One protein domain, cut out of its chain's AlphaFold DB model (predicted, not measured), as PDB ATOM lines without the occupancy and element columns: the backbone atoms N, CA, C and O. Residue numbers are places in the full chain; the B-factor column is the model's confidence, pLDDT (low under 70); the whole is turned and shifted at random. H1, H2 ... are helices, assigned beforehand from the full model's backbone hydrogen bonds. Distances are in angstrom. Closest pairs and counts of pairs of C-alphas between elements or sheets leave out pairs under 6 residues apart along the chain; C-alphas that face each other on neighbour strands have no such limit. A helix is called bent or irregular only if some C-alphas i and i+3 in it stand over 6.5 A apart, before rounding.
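This is residues 19 to 127 of the 127 residues of the protein "Hypothetical protein" of Adineta ricciae (UniProt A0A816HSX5). Three helices, H1, H2 and H3, cluster on one side of the model, with the sharply kinked H3 arching from the end of H2 round to H1. From H3 a wide loop without named elements, residues 71 to 109, swings out to the other side, where the short H4 and a winding tail lie away from the helices; of this loop, residues 89 to 97 stick out freely. The printed part has 109 residues with four named helices, H1, H2, H3 and H4 in that order, and no named strand. The class is all helix, although named helices hold 44 of the 109 residues, under half. The whole is only just compact, close to loose, with a radius of gyration of the C-alphas of 15.4 A and spans of 37 by 33 by 30 A.

H1 runs from residues 19 to 28, 14.1 A from first to last C-alpha, and begins at C-alpha 19 at (2.358, 23.828, -25.478). H2, residues 38 to 47, also measures 14.1 A. H3, residues 51 to 70, is the longest helix by residues and measures 22.6 A; its last C-alpha is at (10.262, 18.011, -15.309). H3 has a kink of 83 degrees near residue 58 and is irregular, with C-alphas 57 and 60 standing 7.7 A apart. H4, residues 110 to 113, measures 5.2 A and ends at C-alpha 113 at (14.807, -4.394, -33.615).

H1 and H2 touch, about perpendicular at 78 degrees; their closest C-alphas, of Tyr 27 and Tyr 39, are 5.3 A apart. H1 also touches H3, which meets it with residues 61 to 69 alone; the closest C-alphas, of Glu 20 and Ala 68, are 4.8 A apart. H1 and H3 run opposite ways at a steep tilt of 63 degrees. H2 and H3 touch only at the corner by their tight link, H3 with residues 51 to 55 alone; the closest C-alphas, of Ile 45 and Arg 51, are 5.6 A apart. H2 and H3 run opposite ways at a steep tilt of 57 degrees, the line of H3 being a rough one. H4 is apart from H1, H2 and H3. In H1 and H2 every O i to N i+4 pair is within hydrogen-bond range; in H3 11 of 16 are, and H4 is too short for such a pair, but its one O i to N i+3 pair is within range.

The C-alphas farthest apart, of Asp 19 and Arg 93, are 40.9 A apart. The printed part has no cut and ends at Val 127, the chain's last residue. The link from H3 to H4, 39 residues, is long; the link from H1 to H2 is short. Mean pLDDT of the printed part is 78.5, and residues 82 to 91 and 109 to 127 are under 70.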
ATOM      1  N   ASP A  19       1.040  23.480 -24.937       93.19
ATOM      2  CA  ASP A  19       2.358  23.828 -25.478       93.19
ATOM      3  C   ASP A  19       3.456  22.905 -24.944       93.19
ATOM      4  O   ASP A  19       4.310  22.446 -25.698       93.19
ATOM      5  N   GLU A  20       3.402  22.556 -23.658       92.81
ATOM      6  CA  GLU A  20       4.321  21.592 -23.052       92.81
ATOM      7  C   GLU A  20       4.182  20.218 -23.717       92.81
ATOM      8  O   GLU A  20       5.170  19.637 -24.170       92.81
ATOM      9  N   SER A  21       2.946  19.737 -23.875       91.06
ATOM     10  CA  SER A  21       2.669  18.474 -24.569       91.06
ATOM     11  C   SER A  21       3.127  18.517 -26.029       91.06
ATOM     12  O   SER A  21       3.721  17.561 -26.529       91.06
ATOM     13  N   ALA A  22       2.861  19.626 -26.726       91.12
ATOM     14  CA  ALA A  22       3.261  19.829 -28.113       91.12
ATOM     15  C   ALA A  22       4.785  19.889 -28.269       91.12
ATOM     16  O   ALA A  22       5.300  19.337 -29.233       91.12
ATOM     17  N   SER A  23       5.511  20.476 -27.313       94.88
ATOM     18  CA  SER A  23       6.978  20.513 -27.337       94.88
ATOM     19  C   SER A  23       7.591  19.112 -27.254       94.88
ATOM     20  O   SER A  23       8.506  18.790 -28.007       94.88
ATOM     21  N   ILE A  24       7.032  18.236 -26.410       92.12
ATOM     22  CA  ILE A  24       7.467  16.839 -26.315       92.12
ATOM     23  C   ILE A  24       7.135  16.094 -27.607       92.12
ATOM     24  O   ILE A  24       7.988  15.381 -28.141       92.12
ATOM     25  N   MET A  25       5.922  16.282 -28.142       90.50
ATOM     26  CA  MET A  25       5.547  15.677 -29.419       90.50
ATOM     27  C   MET A  25       6.515  16.112 -30.519       90.50
ATOM     28  O   MET A  25       7.076  15.250 -31.183       90.50
ATOM     29  N   LEU A  26       6.762  17.414 -30.663       91.94
ATOM     30  CA  LEU A  26       7.632  17.973 -31.693       91.94
ATOM     31  C   LEU A  26       9.060  17.433 -31.589       91.94
ATOM     32  O   LEU A  26       9.649  17.088 -32.608       91.94
ATOM     33  N   TYR A  27       9.600  17.303 -30.372       92.81
ATOM     34  CA  TYR A  27      10.910  16.689 -30.169       92.81
ATOM     35  C   TYR A  27      10.944  15.237 -30.662       92.81
ATOM     36  O   TYR A  27      11.906  14.820 -31.293       92.81
ATOM     37  N   THR A  28       9.902  14.459 -30.374       87.38
ATOM     38  CA  THR A  28       9.843  13.019 -30.695       87.38
ATOM     39  C   THR A  28       9.273  12.695 -32.074       87.38
ATOM     40  O   THR A  28       9.212  11.524 -32.446       87.38
ATOM     41  N   MET A  29       8.815  13.702 -32.815       87.12
ATOM     42  CA  MET A  29       8.199  13.520 -34.119       87.12
ATOM     43  C   MET A  29       9.270  13.273 -35.180       87.12
ATOM     44  O   MET A  29      10.342  13.879 -35.170       87.12
ATOM     45  N   GLU A  30       8.942  12.388 -36.111       85.44
ATOM     46  CA  GLU A  30       9.759  12.108 -37.280       85.44
ATOM     47  C   GLU A  30       9.074  12.638 -38.536       85.44
ATOM     48  O   GLU A  30       7.854  12.533 -38.690       85.44
ATOM     49  N   TRP A  31       9.869  13.203 -39.436       86.31
ATOM     50  CA  TRP A  31       9.437  13.658 -40.749       86.31
ATOM     51  C   TRP A  31      10.557  13.483 -41.774       86.31
ATOM     52  O   TRP A  31      11.684  13.120 -41.437       86.31
ATOM     53  N   ASN A  32      10.225  13.713 -43.044       87.75
ATOM     54  CA  ASN A  32      11.184  13.637 -44.137       87.75
ATOM     55  C   ASN A  32      11.637  15.046 -44.559       87.75
ATOM     56  O   ASN A  32      10.775  15.911 -44.722       87.75
ATOM     57  N   PRO A  33      12.945  15.256 -44.779       89.81
ATOM     58  CA  PRO A  33      14.011  14.263 -44.634       89.81
ATOM     59  C   PRO A  33      14.434  14.067 -43.150       89.81
ATOM     60  O   PRO A  33      14.373  15.013 -42.362       89.81
ATOM     61  N   PRO A  34      14.883  12.861 -42.732       81.00
ATOM     62  CA  PRO A  34      15.124  12.551 -41.311       81.00
ATOM     63  C   PRO A  34      16.181  13.417 -40.614       81.00
ATOM     64  O   PRO A  34      16.158  13.589 -39.398       81.00
ATOM     65  N   ASN A  35      17.137  13.964 -41.367       87.25
ATOM     66  CA  ASN A  35      18.175  14.864 -40.862       87.25
ATOM     67  C   ASN A  35      17.633  16.236 -40.426       87.25
ATOM     68  O   ASN A  35      18.329  16.957 -39.715       87.25
ATOM     69  N   GLU A  36      16.412  16.579 -40.830       89.00
ATOM     70  CA  GLU A  36      15.736  17.821 -40.457       89.00
ATOM     71  C   GLU A  36      14.803  17.649 -39.256       89.00
ATOM     72  O   GLU A  36      14.301  18.642 -38.729       89.00
ATOM     73  N   CYS A  37      14.601  16.415 -38.776       91.19
ATOM     74  CA  CYS A  37      13.867  16.153 -37.544       91.19
ATOM     75  C   CYS A  37      14.460  16.950 -36.379       91.19
ATOM     76  O   CYS A  37      15.680  16.981 -36.176       91.19
ATOM     77  N   LEU A  38      13.596  17.543 -35.551       93.38
ATOM     78  CA  LEU A  38      14.041  18.446 -34.490       93.38
ATOM     79  C   LEU A  38      15.022  17.780 -33.516       93.38
ATOM     80  O   LEU A  38      16.031  18.389 -33.156       93.38
ATOM     81  N   TYR A  39      14.786  16.527 -33.113       90.00
ATOM     82  CA  TYR A  39      15.730  15.824 -32.240       90.00
ATOM     83  C   TYR A  39      17.100  15.609 -32.890       90.00
ATOM     84  O   TYR A  39      18.100  15.571 -32.171       90.00
ATOM     85  N   VAL A  40      17.174  15.461 -34.216       90.31
ATOM     86  CA  VAL A  40      18.443  15.296 -34.935       90.31
ATOM     87  C   VAL A  40      19.204  16.611 -34.911       90.31
ATOM     88  O   VAL A  40      20.327  16.653 -34.403       90.31
ATOM     89  N   VAL A  41      18.561  17.689 -35.362       93.69
ATOM     90  CA  VAL A  41      19.152  19.031 -35.424       93.69
ATOM     91  C   VAL A  41      19.599  19.500 -34.039       93.69
ATOM     92  O   VAL A  41      20.746  19.911 -33.850       93.69
ATOM     93  N   LEU A  42      18.731  19.384 -33.033       94.25
ATOM     94  CA  LEU A  42      19.025  19.871 -31.688       94.25
ATOM     95  C   LEU A  42      20.154  19.070 -31.025       94.25
ATOM     96  O   LEU A  42      21.053  19.654 -30.423       94.25
ATOM     97  N   ASN A  43      20.179  17.741 -31.187       92.50
ATOM     98  CA  ASN A  43      21.274  16.924 -30.659       92.50
ATOM     99  C   ASN A  43      22.602  17.153 -31.395       92.50
ATOM    100  O   ASN A  43      23.660  17.045 -30.776       92.50
ATOM    101  N   GLN A  44      22.582  17.474 -32.691       92.00
ATOM    102  CA  GLN A  44      23.787  17.891 -33.416       92.00
ATOM    103  C   GLN A  44      24.325  19.225 -32.884       92.00
ATOM    104  O   GLN A  44      25.529  19.358 -32.667       92.00
ATOM    105  N   ILE A  45      23.442  20.195 -32.625       94.25
ATOM    106  CA  ILE A  45      23.817  21.482 -32.028       94.25
ATOM    107  C   ILE A  45      24.432  21.275 -30.643       94.25
ATOM    108  O   ILE A  45      25.503  21.813 -30.371       94.25
ATOM    109  N   LEU A  46      23.799  20.461 -29.798       91.81
ATOM    110  CA  LEU A  46      24.279  20.168 -28.447       91.81
ATOM    111  C   LEU A  46      25.670  19.514 -28.444       91.81
ATOM    112  O   LEU A  46      26.499  19.840 -27.601       91.81
ATOM    113  N   ARG A  47      25.964  18.636 -29.410       89.88
ATOM    114  CA  ARG A  47      27.287  17.993 -29.545       89.88
ATOM    115  C   ARG A  47      28.357  18.906 -30.149       89.88
ATOM    116  O   ARG A  47      29.539  18.602 -30.038       89.88
ATOM    117  N   SER A  48      27.969  20.016 -30.775       90.94
ATOM    118  CA  SER A  48      28.896  20.942 -31.428       90.94
ATOM    119  C   SER A  48      29.820  21.634 -30.408       90.94
ATOM    120  O   SER A  48      29.373  21.936 -29.298       90.94
ATOM    121  N   PRO A  49      31.083  21.944 -30.762       90.25
ATOM    122  CA  PRO A  49      31.955  22.765 -29.916       90.25
ATOM    123  C   PRO A  49      31.412  24.193 -29.736       90.25
ATOM    124  O   PRO A  49      31.504  24.752 -28.651       90.25
ATOM    125  N   ASN A  50      30.729  24.747 -30.746       93.00
ATOM    126  CA  ASN A  50      30.143  26.096 -30.708       93.00
ATOM    127  C   ASN A  50      28.697  26.110 -30.174       93.00
ATOM    128  O   ASN A  50      27.885  26.954 -30.569       93.00
ATOM    129  N   ARG A  51      28.327  25.143 -29.320       93.38
ATOM    130  CA  ARG A  51      26.936  24.954 -28.874       93.38
ATOM    131  C   ARG A  51      26.337  26.188 -28.212       93.38
ATOM    132  O   ARG A  51      25.182  26.484 -28.476       93.38
ATOM    133  N   GLU A  52      27.099  26.937 -27.415       92.06
ATOM    134  CA  GLU A  52      26.570  28.105 -26.697       92.06
ATOM    135  C   GLU A  52      25.981  29.146 -27.648       92.06
ATOM    136  O   GLU A  52      24.881  29.643 -27.430       92.06
ATOM    137  N   GLN A  53      26.681  29.444 -28.742       94.88
ATOM    138  CA  GLN A  53      26.207  30.392 -29.749       94.88
ATOM    139  C   GLN A  53      25.034  29.807 -30.542       94.88
ATOM    140  O   GLN A  53      24.035  30.486 -30.773       94.88
ATOM    141  N   ARG A  54      25.134  28.526 -30.916       95.38
ATOM    142  CA  ARG A  54      24.135  27.834 -31.741       95.38
ATOM    143  C   ARG A  54      22.837  27.507 -31.001       95.38
ATOM    144  O   ARG A  54      21.818  27.319 -31.658       95.38
ATOM    145  N   LEU A  55      22.853  27.442 -29.669       95.69
ATOM    146  CA  LEU A  55      21.675  27.178 -28.839       95.69
ATOM    147  C   LEU A  55      20.844  28.430 -28.558       95.69
ATOM    148  O   LEU A  55      19.674  28.281 -28.222       95.69
ATOM    149  N   ARG A  56      21.391  29.642 -28.726       95.88
ATOM    150  CA  ARG A  56      20.668  30.899 -28.446       95.88
ATOM    151  C   ARG A  56      19.274  30.970 -29.088       95.88
ATOM    152  O   ARG A  56      18.337  31.320 -28.372       95.88
ATOM    153  N   PRO A  57      19.077  30.581 -30.366       96.38
ATOM    154  CA  PRO A  57      17.746  30.589 -30.983       96.38
ATOM    155  C   PRO A  57      16.759  29.599 -30.343       96.38
ATOM    156  O   PRO A  57      15.551  29.741 -30.492       96.38
ATOM    157  N   TRP A  58      17.262  28.598 -29.619       95.69
ATOM    158  CA  TRP A  58      16.488  27.494 -29.056       95.69
ATOM    159  C   TRP A  58      16.143  27.682 -27.580       95.69
ATOM    160  O   TRP A  58      15.443  26.842 -27.029       95.69
ATOM    161  N   TYR A  59      16.595  28.747 -26.911       95.25
ATOM    162  CA  TYR A  59      16.428  28.900 -25.458       95.25
ATOM    163  C   TYR A  59      14.969  28.872 -24.999       95.25
ATOM    164  O   TYR A  59      14.658  28.213 -24.010       95.25
ATOM    165  N   LEU A  60      14.065  29.539 -25.723       97.06
ATOM    166  CA  LEU A  60      12.641  29.530 -25.376       97.06
ATOM    167  C   LEU A  60      12.029  28.140 -25.563       97.06
ATOM    168  O   LEU A  60      11.310  27.663 -24.685       97.06
ATOM    169  N   TYR A  61      12.379  27.466 -26.660       97.00
ATOM    170  CA  TYR A  61      11.958  26.093 -26.907       97.00
ATOM    171  C   TYR A  61      12.494  25.139 -25.830       97.00
ATOM    172  O   TYR A  61      11.733  24.370 -25.256       97.00
ATOM    173  N   LEU A  62      13.788  25.217 -25.510       96.00
ATOM    174  CA  LEU A  62      14.436  24.384 -24.497       96.00
ATOM    175  C   LEU A  62      13.842  24.622 -23.115       96.00
ATOM    176  O   LEU A  62      13.614  23.663 -22.391       96.00
ATOM    177  N   LYS A  63      13.548  25.876 -22.758       96.44
ATOM    178  CA  LYS A  63      12.876  26.203 -21.500       96.44
ATOM    179  C   LYS A  63      11.505  25.531 -21.419       96.44
ATOM    180  O   LYS A  63      11.215  24.896 -20.411       96.44
ATOM    181  N   LEU A  64      10.692  25.638 -22.473       96.81
ATOM    182  CA  LEU A  64       9.374  24.999 -22.543       96.81
ATOM    183  C   LEU A  64       9.487  23.471 -22.468       96.81
ATOM    184  O   LEU A  64       8.829  22.839 -21.646       96.81
ATOM    185  N   PHE A  65      10.356  22.892 -23.293       95.44
ATOM    186  CA  PHE A  65      10.552  21.452 -23.398       95.44
ATOM    187  C   PHE A  65      11.081  20.843 -22.096       95.44
ATOM    188  O   PHE A  65      10.529  19.862 -21.606       95.44
ATOM    189  N   LEU A  66      12.107  21.440 -21.483       94.31
ATOM    190  CA  LEU A  66      12.642  20.975 -20.202       94.31
ATOM    191  C   LEU A  66      11.602  21.108 -19.086       94.31
ATOM    192  O   LEU A  66      11.446  20.175 -18.304       94.31
ATOM    193  N   ASN A  67      10.852  22.214 -19.033       94.25
ATOM    194  CA  ASN A  67       9.771  22.381 -18.058       94.25
ATOM    195  C   ASN A  67       8.694  21.295 -18.208       94.25
ATOM    196  O   ASN A  67       8.253  20.720 -17.214       94.25
ATOM    197  N   ALA A  68       8.332  20.957 -19.449       93.00
ATOM    198  CA  ALA A  68       7.412  19.865 -19.742       93.00
ATOM    199  C   ALA A  68       7.957  18.512 -19.249       93.00
ATOM    200  O   ALA A  68       7.230  17.749 -18.615       93.00
ATOM    201  N   LEU A  69       9.243  18.224 -19.486       90.62
ATOM    202  CA  LEU A  69       9.882  16.989 -19.021       90.62
ATOM    203  C   LEU A  69       9.935  16.895 -17.490       90.62
ATOM    204  O   LEU A  69       9.663  15.824 -16.953       90.62
ATOM    205  N   PHE A  70      10.226  17.991 -16.781       90.50
ATOM    206  CA  PHE A  70      10.262  18.011 -15.309       90.50
ATOM    207  C   PHE A  70       8.898  17.769 -14.653       90.50
ATOM    208  O   PHE A  70       8.839  17.369 -13.492       90.50
ATOM    209  N   ARG A  71       7.801  17.999 -15.379       87.38
ATOM    210  CA  ARG A  71       6.435  17.721 -14.913       87.38
ATOM    211  C   ARG A  71       6.012  16.266 -15.106       87.38
ATOM    212  O   ARG A  71       5.011  15.843 -14.527       87.38
ATOM    213  N   LEU A  72       6.735  15.498 -15.921       86.69
ATOM    214  CA  LEU A  72       6.444  14.082 -16.104       86.69
ATOM    215  C   LEU A  72       6.858  13.277 -14.862       86.69
ATOM    216  O   LEU A  72       7.859  13.598 -14.221       86.69
ATOM    217  N   PRO A  73       6.124  12.202 -14.525       84.12
ATOM    218  CA  PRO A  73       6.520  11.323 -13.435       84.12
ATOM    219  C   PRO A  73       7.878  10.680 -13.735       84.12
ATOM    220  O   PRO A  73       8.094  10.136 -14.822       84.12
ATOM    221  N   ALA A  74       8.778  10.709 -12.753       84.19
ATOM    222  CA  ALA A  74      10.040   9.991 -12.833       84.19
ATOM    223  C   ALA A  74       9.781   8.475 -12.860       84.19
ATOM    224  O   ALA A  74       8.971   7.958 -12.090       84.19
ATOM    225  N   LEU A  75      10.485   7.765 -13.742       82.69
ATOM    226  CA  LEU A  75      10.406   6.313 -13.867       82.69
ATOM    227  C   LEU A  75      11.779   5.702 -13.578       82.69
ATOM    228  O   LEU A  75      12.712   5.892 -14.352       82.69
ATOM    229  N   ASN A  76      11.881   4.937 -12.492       84.12
ATOM    230  CA  ASN A  76      13.072   4.152 -12.171       84.12
ATOM    231  C   ASN A  76      12.924   2.741 -12.741       84.12
ATOM    232  O   ASN A  76      12.324   1.869 -12.118       84.12
ATOM    233  N   THR A  77      13.449   2.529 -13.943       81.50
ATOM    234  CA  THR A  77      13.447   1.225 -14.615       81.50
ATOM    235  C   THR A  77      14.686   1.068 -15.482       81.50
ATOM    236  O   THR A  77      15.329   2.052 -15.849       81.50
ATOM    237  N   ILE A  78      14.980  -0.172 -15.866       80.00
ATOM    238  CA  ILE A  78      15.938  -0.448 -16.933       80.00
ATOM    239  C   ILE A  78      15.335   0.054 -18.244       80.00
ATOM    240  O   ILE A  78      14.205  -0.289 -18.605       80.00
ATOM    241  N   VAL A  79      16.095   0.893 -18.936       80.06
ATOM    242  CA  VAL A  79      15.777   1.391 -20.270       80.06
ATOM    243  C   VAL A  79      16.915   1.023 -21.204       80.06
ATOM    244  O   VAL A  79      18.071   0.986 -20.802       80.06
ATOM    245  N   PHE A  80      16.579   0.787 -22.461       74.88
ATOM    246  CA  PHE A  80      17.536   0.456 -23.500       74.88
ATOM    247  C   PHE A  80      17.611   1.583 -24.519       74.88
ATOM    248  O   PHE A  80      16.607   2.236 -24.837       74.88
ATOM    249  N   ARG A  81      18.804   1.799 -25.067       72.38
ATOM    250  CA  ARG A  81      19.040   2.808 -26.091       72.38
ATOM    251  C   ARG A  81      19.751   2.193 -27.284       72.38
ATOM    252  O   ARG A  81      20.878   1.730 -27.181       72.38
ATOM    253  N   GLY A  82      19.090   2.241 -28.435       64.44
ATOM    254  CA  GLY A  82      19.708   1.868 -29.699       64.44
ATOM    255  C   GLY A  82      20.584   3.008 -30.192       64.44
ATOM    256  O   GLY A  82      20.104   4.130 -30.358       64.44
ATOM    257  N   VAL A  83      21.865   2.736 -30.417       60.44
ATOM    258  CA  VAL A  83      22.793   3.702 -30.998       60.44
ATOM    259  C   VAL A  83      23.412   3.087 -32.246       60.44
ATOM    260  O   VAL A  83      24.192   2.147 -32.153       60.44
ATOM    261  N   LYS A  84      23.103   3.647 -33.419       53.31
ATOM    262  CA  LYS A  84      23.811   3.362 -34.680       53.31
ATOM    263  C   LYS A  84      25.141   4.134 -34.738       53.31
ATOM    264  O   LYS A  84      25.371   4.922 -35.648       53.31
ATOM    265  N   LEU A  85      25.978   3.999 -33.713       53.44
ATOM    266  CA  LEU A  85      27.360   4.483 -33.711       53.44
ATOM    267  C   LEU A  85      28.227   3.439 -33.014       53.44
ATOM    268  O   LEU A  85      27.885   2.989 -31.922       53.44
ATOM    269  N   HIS A  86      29.377   3.136 -33.611       48.06
ATOM    270  CA  HIS A  86      30.463   2.442 -32.931       48.06
ATOM    271  C   HIS A  86      30.943   3.312 -31.774       48.06
ATOM    272  O   HIS A  86      31.653   4.296 -31.966       48.06
ATOM    273  N   MET A  87      30.483   2.994 -30.570       52.94
ATOM    274  CA  MET A  87      30.857   3.734 -29.371       52.94
ATOM    275  C   MET A  87      32.014   3.071 -28.623       52.94
ATOM    276  O   MET A  87      32.692   3.764 -27.883       52.94
ATOM    277  N   ASN A  88      32.315   1.794 -28.873       53.41
ATOM    278  CA  ASN A  88      33.307   1.027 -28.106       53.41
ATOM    279  C   ASN A  88      34.698   1.676 -27.977       53.41
ATOM    280  O   ASN A  88      35.349   1.472 -26.959       53.41
ATOM    281  N   GLU A  89      35.143   2.472 -28.949       54.81
ATOM    282  CA  GLU A  89      36.478   3.092 -28.913       54.81
ATOM    283  C   GLU A  89      36.552   4.363 -28.046       54.81
ATOM    284  O   GLU A  89      37.641   4.765 -27.652       54.81
ATOM    285  N   ASN A  90      35.413   4.975 -27.694       57.94
ATOM    286  CA  ASN A  90      35.358   6.277 -27.006       57.94
ATOM    287  C   ASN A  90      34.895   6.208 -25.538       57.94
ATOM    288  O   ASN A  90      34.736   7.248 -24.902       57.94
ATOM    289  N   TYR A  91      34.637   5.013 -24.996       65.62
ATOM    290  CA  TYR A  91      34.238   4.831 -23.592       65.62
ATOM    291  C   TYR A  91      35.317   4.059 -22.845       65.62
ATOM    292  O   TYR A  91      35.197   2.861 -22.584       65.62
ATOM    293  N   ILE A  92      36.387   4.770 -22.500       72.50
ATOM    294  CA  ILE A  92      37.451   4.232 -21.661       72.50
ATOM    295  C   ILE A  92      36.914   4.119 -20.232       72.50
ATOM    296  O   ILE A  92      36.401   5.074 -19.641       72.50
ATOM    297  N   ARG A  93      37.004   2.915 -19.662       73.25
ATOM    298  CA  ARG A  93      36.558   2.656 -18.291       73.25
ATOM    299  C   ARG A  93      37.348   3.539 -17.321       73.25
ATOM    300  O   ARG A  93      38.565   3.434 -17.251       73.25
ATOM    301  N   GLY A  94      36.633   4.339 -16.533       79.19
ATOM    302  CA  GLY A  94      37.219   5.250 -15.545       79.19
ATOM    303  C   GLY A  94      37.260   6.713 -15.989       79.19
ATOM    304  O   GLY A  94      37.521   7.575 -15.156       79.19
ATOM    305  N   GLU A  95      36.945   7.012 -17.251       81.19
ATOM    306  CA  GLU A  95      36.861   8.390 -17.734       81.19
ATOM    307  C   GLU A  95      35.460   8.988 -17.573       81.19
ATOM    308  O   GLU A  95      34.435   8.306 -17.667       81.19
ATOM    309  N   ILE A  96      35.416  10.304 -17.345       79.12
ATOM    310  CA  ILE A  96      34.169  11.068 -17.299       79.12
ATOM    311  C   ILE A  96      33.802  11.468 -18.726       79.12
ATOM    312  O   ILE A  96      34.427  12.345 -19.320       79.12
ATOM    313  N   VAL A  97      32.734  10.879 -19.254       79.81
ATOM    314  CA  VAL A  97      32.185  11.257 -20.560       79.81
ATOM    315  C   VAL A  97      31.090  12.305 -20.381       79.81
ATOM    316  O   VAL A  97      30.142  12.123 -19.619       79.81
ATOM    317  N   HIS A  98      31.199  13.421 -21.103       80.75
ATOM    318  CA  HIS A  98      30.158  14.448 -21.135       80.75
ATOM    319  C   HIS A  98      29.155  14.175 -22.254       80.75
ATOM    320  O   HIS A  98      29.445  14.330 -23.443       80.75
ATOM    321  N   TRP A  99      27.944  13.790 -21.857       81.56
ATOM    322  CA  TRP A  99      26.852  13.501 -22.774       81.56
ATOM    323  C   TRP A  99      25.989  14.746 -23.013       81.56
ATOM    324  O   TRP A  99      25.071  15.045 -22.256       81.56
ATOM    325  N   TRP A 100      26.294  15.493 -24.076       85.94
ATOM    326  CA  TRP A 100      25.641  16.783 -24.342       85.94
ATOM    327  C   TRP A 100      24.241  16.681 -24.957       85.94
ATOM    328  O   TRP A 100      23.443  17.602 -24.820       85.94
ATOM    329  N   GLY A 101      23.944  15.596 -25.674       85.06
ATOM    330  CA  GLY A 101      22.648  15.410 -26.330       85.06
ATOM    331  C   GLY A 101      21.577  14.878 -25.378       85.06
ATOM    332  O   GLY A 101      21.876  14.272 -24.359       85.06
ATOM    333  N   PHE A 102      20.312  15.003 -25.748       86.50
ATOM    334  CA  PHE A 102      19.252  14.257 -25.078       86.50
ATOM    335  C   PHE A 102      19.318  12.768 -25.445       86.50
ATOM    336  O   PHE A 102      19.656  12.389 -26.575       86.50
ATOM    337  N   SER A 103      18.955  11.916 -24.489       83.75
ATOM    338  CA  SER A 103      18.867  10.468 -24.672       83.75
ATOM    339  C   SER A 103      17.411  10.042 -24.812       83.75
ATOM    340  O   SER A 103      16.640  10.131 -23.864       83.75
ATOM    341  N   SER A 104      17.036   9.563 -26.001       80.31
ATOM    342  CA  SER A 104      15.778   8.836 -26.195       80.31
ATOM    343  C   SER A 104      16.013   7.349 -25.929       80.31
ATOM    344  O   SER A 104      16.916   6.758 -26.523       80.31
ATOM    345  N   CYS A 105      15.223   6.766 -25.026       79.19
ATOM    346  CA  CYS A 105      15.355   5.377 -24.577       79.19
ATOM    347  C   CYS A 105      14.004   4.660 -24.639       79.19
ATOM    348  O   CYS A 105      12.950   5.296 -24.569       79.19
ATOM    349  N   THR A 106      14.004   3.333 -24.740       72.50
ATOM    350  CA  THR A 106      12.810   2.478 -24.759       72.50
ATOM    351  C   THR A 106      12.874   1.415 -23.665       72.50
ATOM    352  O   THR A 106      13.943   0.912 -23.352       72.50
ATOM    353  N   ILE A 107      11.729   1.066 -23.081       72.81
ATOM    354  CA  ILE A 107      11.608  -0.078 -22.160       72.81
ATOM    355  C   ILE A 107      11.384  -1.399 -22.910       72.81
ATOM    356  O   ILE A 107      11.520  -2.469 -22.331       72.81
ATOM    357  N   SER A 108      11.024  -1.330 -24.196       70.69
ATOM    358  CA  SER A 108      10.765  -2.497 -25.041       70.69
ATOM    359  C   SER A 108      11.978  -2.786 -25.918       70.69
ATOM    360  O   SER A 108      12.383  -1.930 -26.709       70.69
ATOM    361  N   LEU A 109      12.522  -3.998 -25.787       62.38
ATOM    362  CA  LEU A 109      13.603  -4.507 -26.632       62.38
ATOM    363  C   LEU A 109      13.170  -4.629 -28.098       62.38
ATOM    364  O   LEU A 109      13.963  -4.372 -28.995       62.38
ATOM    365  N   ASP A 110      11.904  -4.959 -28.353       60.59
ATOM    366  CA  ASP A 110      11.382  -5.151 -29.713       60.59
ATOM    367  C   ASP A 110      11.446  -3.871 -30.545       60.59
ATOM    368  O   ASP A 110      11.690  -3.908 -31.750       60.59
ATOM    369  N   VAL A 111      11.311  -2.718 -29.886       57.78
ATOM    370  CA  VAL A 111      11.453  -1.402 -30.517       57.78
ATOM    371  C   VAL A 111      12.882  -1.164 -31.011       57.78
ATOM    372  O   VAL A 111      13.072  -0.453 -31.991       57.78
ATOM    373  N   LEU A 112      13.894  -1.786 -30.400       55.12
ATOM    374  CA  LEU A 112      15.269  -1.705 -30.894       55.12
ATOM    375  C   LEU A 112      15.464  -2.475 -32.203       55.12
ATOM    376  O   LEU A 112      16.301  -2.083 -33.008       55.12
ATOM    377  N   ASN A 113      14.684  -3.532 -32.439       50.81
ATOM    378  CA  ASN A 113      14.807  -4.394 -33.615       50.81
ATOM    379  C   ASN A 113      14.144  -3.828 -34.882       50.81
ATOM    380  O   ASN A 113      14.213  -4.465 -35.934       50.81
ATOM    381  N   SER A 114      13.498  -2.657 -34.816       52.50
ATOM    382  CA  SER A 114      12.948  -2.012 -36.010       52.50
ATOM    383  C   SER A 114      14.045  -1.290 -36.806       52.50
ATOM    384  O   SER A 114      15.001  -0.751 -36.240       52.50
ATOM    385  N   ASP A 115      13.897  -1.251 -38.136       53.56
ATOM    386  CA  ASP A 115      14.827  -0.579 -39.068       53.56
ATOM    387  C   ASP A 115      15.035   0.912 -38.764       53.56
ATOM    388  O   ASP A 115      16.097   1.481 -39.041       53.56
ATOM    389  N   GLN A 116      14.064   1.502 -38.072       49.69
ATOM    390  CA  GLN A 116      14.054   2.873 -37.580       49.69
ATOM    391  C   GLN A 116      15.102   3.127 -36.477       49.69
ATOM    392  O   GLN A 116      15.701   4.201 -36.459       49.69
ATOM    393  N   PHE A 117      15.408   2.143 -35.613       50.78
ATOM    394  CA  PHE A 117      16.348   2.316 -34.487       50.78
ATOM    395  C   PHE A 117      17.685   1.621 -34.698       50.78
ATOM    396  O   PHE A 117      18.702   2.309 -34.756       50.78
ATOM    397  N   LEU A 118      17.710   0.295 -34.849       49.56
ATOM    398  CA  LEU A 118      18.943  -0.456 -35.144       49.56
ATOM    399  C   LEU A 118      18.894  -1.133 -36.511       49.56
ATOM    400  O   LEU A 118      19.927  -1.244 -37.160       49.56
ATOM    401  N   GLY A 119      17.705  -1.515 -36.977       50.88
ATOM    402  CA  GLY A 119      17.553  -2.440 -38.092       50.88
ATOM    403  C   GLY A 119      18.120  -3.821 -37.827       50.88
ATOM    404  O   GLY A 119      18.601  -4.137 -36.735       50.88
ATOM    405  N   ARG A 120      17.978  -4.692 -38.825       47.09
ATOM    406  CA  ARG A 120      18.350  -6.111 -38.703       47.09
ATOM    407  C   ARG A 120      19.834  -6.390 -38.970       47.09
ATOM    408  O   ARG A 120      20.276  -7.507 -38.716       47.09
ATOM    409  N   THR A 121      20.598  -5.409 -39.453       44.19
ATOM    410  CA  THR A 121      21.993  -5.567 -39.897       44.19
ATOM    411  C   THR A 121      22.871  -4.383 -39.464       44.19
ATOM    412  O   THR A 121      22.395  -3.253 -39.386       44.19
ATOM    413  N   GLY A 122      24.158  -4.642 -39.190       51.06
ATOM    414  CA  GLY A 122      25.156  -3.645 -38.766       51.06
ATOM    415  C   GLY A 122      25.755  -3.920 -37.381       51.06
ATOM    416  O   GLY A 122      25.150  -4.616 -36.561       51.06
ATOM    417  N   ASP A 123      26.954  -3.391 -37.132       43.66
ATOM    418  CA  ASP A 123      27.682  -3.566 -35.873       43.66
ATOM    419  C   ASP A 123      26.969  -2.893 -34.689       43.66
ATOM    420  O   ASP A 123      26.416  -1.795 -34.792       43.66
ATOM    421  N   ARG A 124      26.959  -3.587 -33.544       53.12
ATOM    422  CA  ARG A 124      26.141  -3.249 -32.371       53.12
ATOM    423  C   ARG A 124      27.006  -2.830 -31.187       53.12
ATOM    424  O   ARG A 124      27.955  -3.515 -30.821       53.12
ATOM    425  N   THR A 125      26.604  -1.766 -30.500       44.50
ATOM    426  CA  THR A 125      27.061  -1.471 -29.137       44.50
ATOM    427  C   THR A 125      25.836  -1.202 -28.271       44.50
ATOM    428  O   THR A 125      25.063  -0.290 -28.557       44.50
ATOM    429  N   SER A 126      25.632  -2.041 -27.252       38.94
ATOM    430  CA  SER A 126      24.580  -1.859 -26.243       38.94
ATOM    431  C   SER A 126      25.222  -1.208 -25.023       38.94
ATOM    432  O   SER A 126      26.200  -1.748 -24.509       38.94
ATOM    433  N   VAL A 127      24.700  -0.059 -24.599       43.25
ATOM    434  CA  VAL A 127      25.091   0.651 -23.370       43.25
ATOM    435  C   VAL A 127      23.880   0.865 -22.483       43.25
ATOM    436  O   VAL A 127      22.777   1.070 -23.046       43.25
TER     437      VAL A 127